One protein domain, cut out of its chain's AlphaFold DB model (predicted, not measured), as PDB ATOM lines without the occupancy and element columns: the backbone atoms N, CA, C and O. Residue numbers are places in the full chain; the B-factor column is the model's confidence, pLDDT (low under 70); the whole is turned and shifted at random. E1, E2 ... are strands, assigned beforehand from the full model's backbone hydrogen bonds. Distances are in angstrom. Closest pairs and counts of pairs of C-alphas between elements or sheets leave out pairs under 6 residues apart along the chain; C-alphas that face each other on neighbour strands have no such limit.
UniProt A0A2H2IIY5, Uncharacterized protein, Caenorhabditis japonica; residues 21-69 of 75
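Overview. This is residues 21 to 69 of the 75 residues of an uncharacterized protein of Caenorhabditis japonica (UniProt A0A2H2IIY5). A long two-stranded hairpin, E4 and E5, makes the length of a flat domain, with E2 side by side with E5 to form a three-stranded sheet. E1 runs on into E2, and E1 pairs with E3 in a small second sheet near the end of the hairpin where E4 begins and E5 ends. The printed part has 49 residues, no named helix and five named strands, E1 to E5 in chain order; the larger sheet has the order E2, E5, E4, both sheets are antiparallel, and the class is all strand. The whole is only just loose, close to compact, with a radius of gyration of the C-alphas of 11.7 A and spans of 37 by 19 by 9 A.

Along the chain. E1 is residues 22 to 24, beginning at C-alpha 22 (171.067, 208.107, 140.962). E2 is residues 26 to 30, 12.6 A long, and E3 is residues 39 to 41. E4, residues 48 to 57, is 27.9 A long and begins at C-alpha 48 (166.482, 214.394, 145.317). E5, residues 60 to 68, is 23.6 A long and ends at C-alpha 68 (169.819, 215.484, 149.603).

Arrangement. E5 is the inner strand of the larger sheet. The hairpin of E4 and E5 is antiparallel at 163 degrees, with N 52 and O 64 2.8 A apart, within hydrogen-bond range. E2 and E5 are antiparallel at 167 degrees, with N 28 and O 63 at 2.9 A. E1 and E3 are antiparallel at 149 degrees, with N 40 and O 23 at 2.8 A. The closest C-alphas of E1 and E5, Tyr 24 and Gly 66, are 5.5 A apart. E3 and E4 are apart.

Size, cuts and confidence. The C-alphas farthest apart, Pro 45 and Ser 58, are 37.0 A apart. The printed part has no cut and no long link. Mean pLDDT of the printed part is 77.5; residues 29 to 34 and 56 to 60 are under 70.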
ATOM      1  N   LEU A  21     167.197 206.426 143.293       84.00
ATOM      2  CA  LEU A  21     167.576 207.621 142.540       84.00
ATOM      3  C   LEU A  21     169.104 207.677 142.389       84.00
ATOM      4  O   LEU A  21     169.806 207.571 143.385       84.00
ATOM      5  N   GLU A  22     169.632 207.866 141.178       87.00
ATOM      6  CA  GLU A  22     171.067 208.107 140.962       87.00
ATOM      7  C   GLU A  22     171.334 209.585 140.667       87.00
ATOM      8  O   GLU A  22     170.766 210.153 139.730       87.00
ATOM      9  N   CYS A  23     172.237 210.200 141.428       86.31
ATOM     10  CA  CYS A  23     172.592 211.610 141.297       86.31
ATOM     11  C   CYS A  23     174.082 211.786 141.024       86.31
ATOM     12  O   CYS A  23     174.906 211.006 141.491       86.31
ATOM     13  N   TYR A  24     174.445 212.837 140.285       84.81
ATOM     14  CA  TYR A  24     175.849 213.202 140.110       84.81
ATOM     15  C   TYR A  24     176.436 213.674 141.437       84.81
ATOM     16  O   TYR A  24     175.898 214.592 142.058       84.81
ATOM     17  N   THR A  25     177.545 213.063 141.837       84.88
ATOM     18  CA  THR A  25     178.257 213.371 143.074       84.88
ATOM     19  C   THR A  25     179.648 213.899 142.765       84.88
ATOM     20  O   THR A  25     180.342 213.396 141.877       84.88
ATOM     21  N   GLY A  26     180.058 214.929 143.496       79.19
ATOM     22  CA  GLY A  26     181.396 215.494 143.389       79.19
ATOM     23  C   GLY A  26     181.477 216.934 143.876       79.19
ATOM     24  O   GLY A  26     180.479 217.545 144.266       79.19
ATOM     25  N   PHE A  27     182.692 217.476 143.848       73.75
ATOM     26  CA  PHE A  27     182.969 218.876 144.133       73.75
ATOM     27  C   PHE A  27     184.017 219.412 143.155       73.75
ATOM     28  O   PHE A  27     184.966 218.713 142.804       73.75
ATOM     29  N   THR A  28     183.867 220.661 142.726       73.25
ATOM     30  CA  THR A  28     184.898 221.376 141.967       73.25
ATOM     31  C   THR A  28     185.013 222.813 142.450       73.25
ATOM     32  O   THR A  28     184.023 223.401 142.878       73.25
ATOM     33  N   TYR A  29     186.224 223.366 142.400       68.81
ATOM     34  CA  TYR A  29     186.552 224.713 142.880       68.81
ATOM     35  C   TYR A  29     186.547 225.772 141.764       68.81
ATOM     36  O   TYR A  29     186.583 226.969 142.047       68.81
ATOM     37  N   LEU A  30     186.512 225.341 140.498       67.38
ATOM     38  CA  LEU A  30     186.643 226.207 139.323       67.38
ATOM     39  C   LEU A  30     185.313 226.317 138.567       67.38
ATOM     40  O   LEU A  30     184.693 225.311 138.227       67.38
ATOM     41  N   THR A  31     184.915 227.541 138.207       63.28
ATOM     42  CA  THR A  31     183.654 227.857 137.496       63.28
ATOM     43  C   THR A  31     183.465 227.112 136.193       63.28
ATOM     44  O   THR A  31     182.342 226.736 135.858       63.28
ATOM     45  N   ALA A  32     184.553 226.875 135.467       64.12
ATOM     46  CA  ALA A  32     184.516 226.223 134.166       64.12
ATOM     47  C   ALA A  32     184.497 224.689 134.253       64.12
ATOM     48  O   ALA A  32     184.269 224.030 133.242       64.12
ATOM     49  N   GLN A  33     184.733 224.108 135.432       67.38
ATOM     50  CA  GLN A  33     184.766 222.660 135.580       67.38
ATOM     51  C   GLN A  33     183.385 222.114 135.954       67.38
ATOM     52  O   GLN A  33     182.598 222.745 136.668       67.38
ATOM     53  N   SER A  34     183.068 220.938 135.417       68.31
ATOM     54  CA  SER A  34     181.895 220.172 135.823       68.31
ATOM     55  C   SER A  34     182.174 219.472 137.154       68.31
ATOM     56  O   SER A  34     183.323 219.251 137.532       68.31
ATOM     57  N   VAL A  35     181.110 219.082 137.857       70.19
ATOM     58  CA  VAL A  35     181.151 218.358 139.144       70.19
ATOM     59  C   VAL A  35     181.711 216.923 138.985       70.19
ATOM     60  O   VAL A  35     181.715 216.132 139.919       70.19
ATOM     61  N   GLY A  36     182.225 216.585 137.798       72.06
ATOM     62  CA  GLY A  36     182.616 215.242 137.394       72.06
ATOM     63  C   GLY A  36     181.452 214.453 136.790       72.06
ATOM     64  O   GLY A  36     180.352 214.966 136.589       72.06
ATOM     65  N   THR A  37     181.723 213.192 136.466       75.94
ATOM     66  CA  THR A  37     180.741 212.222 135.950       75.94
ATOM     67  C   THR A  37     180.399 211.132 136.964       75.94
ATOM     68  O   THR A  37     179.594 210.252 136.654       75.94
ATOM     69  N   SER A  38     180.987 211.190 138.164       82.00
ATOM     70  CA  SER A  38     180.684 210.268 139.257       82.00
ATOM     71  C   SER A  38     179.224 210.383 139.664       82.00
ATOM     72  O   SER A  38     178.665 211.479 139.726       82.00
ATOM     73  N   LYS A  39     178.614 209.236 139.944       85.81
ATOM     74  CA  LYS A  39     177.233 209.129 140.400       85.81
ATOM     75  C   LYS A  39     177.178 208.355 141.704       85.81
ATOM     76  O   LYS A  39     177.956 207.424 141.898       85.81
ATOM     77  N   GLU A  40     176.259 208.744 142.570       87.62
ATOM     78  CA  GLU A  40     175.907 208.006 143.776       87.62
ATOM     79  C   GLU A  40     174.428 207.625 143.737       87.62
ATOM     80  O   GLU A  40     173.590 208.370 143.222       87.62
ATOM     81  N   THR A  41     174.114 206.452 144.276       88.06
ATOM     82  CA  THR A  41     172.740 205.990 144.459       88.06
ATOM     83  C   THR A  41     172.217 206.517 145.795       88.06
ATOM     84  O   THR A  41     172.777 206.214 146.851       88.06
ATOM     85  N   CYS A  42     171.151 207.310 145.762       84.50
ATOM     86  CA  CYS A  42     170.529 207.870 146.952       84.50
ATOM     87  C   CYS A  42     169.899 206.772 147.810       84.50
ATOM     88  O   CYS A  42     169.311 205.816 147.303       84.50
ATOM     89  N   SER A  43     170.022 206.927 149.128       81.00
ATOM     90  CA  SER A  43     169.552 205.928 150.092       81.00
ATOM     91  C   SER A  43     168.076 206.099 150.440       81.00
ATOM     92  O   SER A  43     167.407 205.113 150.747       81.00
ATOM     93  N   SER A  44     167.557 207.331 150.415       79.56
ATOM     94  CA  SER A  44     166.160 207.599 150.752       79.56
ATOM     95  C   SER A  44     165.293 207.686 149.494       79.56
ATOM     96  O   SER A  44     165.674 208.353 148.532       79.56
ATOM     97  N   PRO A  45     164.072 207.121 149.508       74.88
ATOM     98  CA  PRO A  45     163.116 207.279 148.409       74.88
ATOM     99  C   PRO A  45     162.619 208.726 148.242       74.88
ATOM    100  O   PRO A  45     162.082 209.070 147.196       74.88
ATOM    101  N   ASN A  46     162.795 209.572 149.263       77.31
ATOM    102  CA  ASN A  46     162.458 210.998 149.216       77.31
ATOM    103  C   ASN A  46     163.675 211.891 148.921       77.31
ATOM    104  O   ASN A  46     163.544 213.118 148.946       77.31
ATOM    105  N   ASP A  47     164.854 211.303 148.691       84.31
ATOM    106  CA  ASP A  47     166.021 212.077 148.284       84.31
ATOM    107  C   ASP A  47     165.805 212.645 146.882       84.31
ATOM    108  O   ASP A  47     165.080 212.102 146.046       84.31
ATOM    109  N   TYR A  48     166.458 213.766 146.621       84.56
ATOM    110  CA  TYR A  48     166.482 214.394 145.317       84.56
ATOM    111  C   TYR A  48     167.914 214.826 144.983       84.56
ATOM    112  O   TYR A  48     168.746 215.052 145.867       84.56
ATOM    113  N   CYS A  49     168.205 214.952 143.688       86.50
ATOM    114  CA  CYS A  49     169.504 215.434 143.240       86.50
ATOM    115  C   CYS A  49     169.599 216.939 143.469       86.50
ATOM    116  O   CYS A  49     168.808 217.704 142.908       86.50
ATOM    117  N   TYR A  50     170.577 217.369 144.260       84.00
ATOM    118  CA  TYR A  50     170.877 218.785 144.439       84.00
ATOM    119  C   TYR A  50     172.175 219.146 143.724       84.00
ATOM    120  O   TYR A  50     173.095 218.337 143.601       84.00
ATOM    121  N   ASN A  51     172.243 220.390 143.265       83.81
ATOM    122  CA  ASN A  51     173.458 221.004 142.760       83.81
ATOM    123  C   ASN A  51     173.594 222.369 143.432       83.81
ATOM    124  O   ASN A  51     172.805 223.278 143.180       83.81
ATOM    125  N   MET A  52     174.554 222.480 144.342       76.50
ATOM    126  CA  MET A  52     174.892 223.711 145.040       76.50
ATOM    127  C   MET A  52     176.097 224.358 144.377       76.50
ATOM    128  O   MET A  52     177.127 223.718 144.192       76.50
ATOM    129  N   THR A  53     175.985 225.647 144.070       78.56
ATOM    130  CA  THR A  53     177.124 226.490 143.700       78.56
ATOM    131  C   THR A  53     177.278 227.563 144.769       78.56
ATOM    132  O   THR A  53     176.310 228.249 145.079       78.56
ATOM    133  N   ALA A  54     178.462 227.669 145.363       76.44
ATOM    134  CA  ALA A  54     178.793 228.689 146.350       76.44
ATOM    135  C   ALA A  54     179.933 229.561 145.818       76.44
ATOM    136  O   ALA A  54     181.027 229.055 145.556       76.44
ATOM    137  N   ASP A  55     179.688 230.860 145.676       77.12
ATOM    138  CA  ASP A  55     180.695 231.822 145.233       77.12
ATOM    139  C   ASP A  55     181.585 232.221 146.417       77.12
ATOM    140  O   ASP A  55     181.130 232.867 147.358       77.12
ATOM    141  N   LEU A  56     182.857 231.809 146.397       69.25
ATOM    142  CA  LEU A  56     183.829 232.182 147.435       69.25
ATOM    143  C   LEU A  56     184.561 233.478 147.067       69.25
ATOM    144  O   LEU A  56     184.854 234.292 147.936       69.25
ATOM    145  N   THR A  57     184.862 233.670 145.779       67.12
ATOM    146  CA  THR A  57     185.444 234.893 145.191       67.12
ATOM    147  C   THR A  57     185.030 234.997 143.717       67.12
ATOM    148  O   THR A  57     184.559 234.021 143.145       67.12
ATOM    149  N   SER A  58     185.266 236.136 143.057       62.97
ATOM    150  CA  SER A  58     184.925 236.375 141.638       62.97
ATOM    151  C   SER A  58     185.539 235.390 140.621       62.97
ATOM    152  O   SER A  58     185.125 235.381 139.466       62.97
ATOM    153  N   LEU A  59     186.512 234.569 141.033       61.44
ATOM    154  CA  LEU A  59     187.191 233.557 140.208       61.44
ATOM    155  C   LEU A  59     187.070 232.125 140.757       61.44
ATOM    156  O   LEU A  59     187.392 231.178 140.040       61.44
ATOM    157  N   ASN A  60     186.628 231.951 142.008       62.50
ATOM    158  CA  ASN A  60     186.511 230.642 142.649       62.50
ATOM    159  C   ASN A  60     185.095 230.462 143.175       62.50
ATOM    160  O   ASN A  60     184.671 231.133 144.118       62.50
ATOM    161  N   ASN A  61     184.395 229.498 142.602       70.94
ATOM    162  CA  ASN A  61     183.073 229.101 143.049       70.94
ATOM    163  C   ASN A  61     183.029 227.583 143.137       70.94
ATOM    164  O   ASN A  61     183.420 226.866 142.210       70.94
ATOM    165  N   VAL A  62     182.576 227.112 144.288       74.88
ATOM    166  CA  VAL A  62     182.534 225.701 144.620       74.88
ATOM    167  C   VAL A  62     181.221 225.146 144.113       74.88
ATOM    168  O   VAL A  62     180.163 225.539 144.596       74.88
ATOM    169  N   LYS A  63     181.280 224.230 143.149       75.50
ATOM    170  CA  LYS A  63     180.109 223.466 142.713       75.50
ATOM    171  C   LYS A  63     180.144 222.110 143.388       75.50
ATOM    172  O   LYS A  63     181.144 221.406 143.271       75.50
ATOM    173  N   LYS A  64     179.068 221.744 144.073       83.50
ATOM    174  CA  LYS A  64     178.896 220.465 144.753       83.50
ATOM    175  C   LYS A  64     177.550 219.865 144.376       83.50
ATOM    176  O   LYS A  64     176.524 220.526 144.500       83.50
ATOM    177  N   GLY A  65     177.561 218.612 143.946       85.94
ATOM    178  CA  GLY A  65     176.358 217.848 143.622       85.94
ATOM    179  C   GLY A  65     176.258 216.595 144.478       85.94
ATOM    180  O   GLY A  65     177.283 216.106 144.962       85.94
ATOM    181  N   GLY A  66     175.039 216.099 144.672       87.06
ATOM    182  CA  GLY A  66     174.797 214.808 145.310       87.06
ATOM    183  C   GLY A  66     173.325 214.546 145.621       87.06
ATOM    184  O   GLY A  66     172.431 215.192 145.063       87.06
ATOM    185  N   CYS A  67     173.085 213.615 146.539       87.69
ATOM    186  CA  CYS A  67     171.766 213.310 147.102       87.69
ATOM    187  C   CYS A  67     171.472 214.161 148.346       87.69
ATOM    188  O   CYS A  67     172.291 214.246 149.263       87.69
ATOM    189  N   SER A  68     170.296 214.784 148.405       84.12
ATOM    190  CA  SER A  68     169.819 215.484 149.603       84.12
ATOM    191  C   SER A  68     168.354 215.171 149.859       84.12
ATOM    192  O   SER A  68     167.560 215.071 148.929       84.12
ATOM    193  N   SER A  69     167.992 215.076 151.133       79.81
ATOM    194  CA  SER A  69     166.612 214.936 151.600       79.81
ATOM    195  C   SER A  69     165.933 216.285 151.856       79.81
ATOM    196  O   SER A  69     164.710 216.366 151.959       79.81
TER     197      SER A  69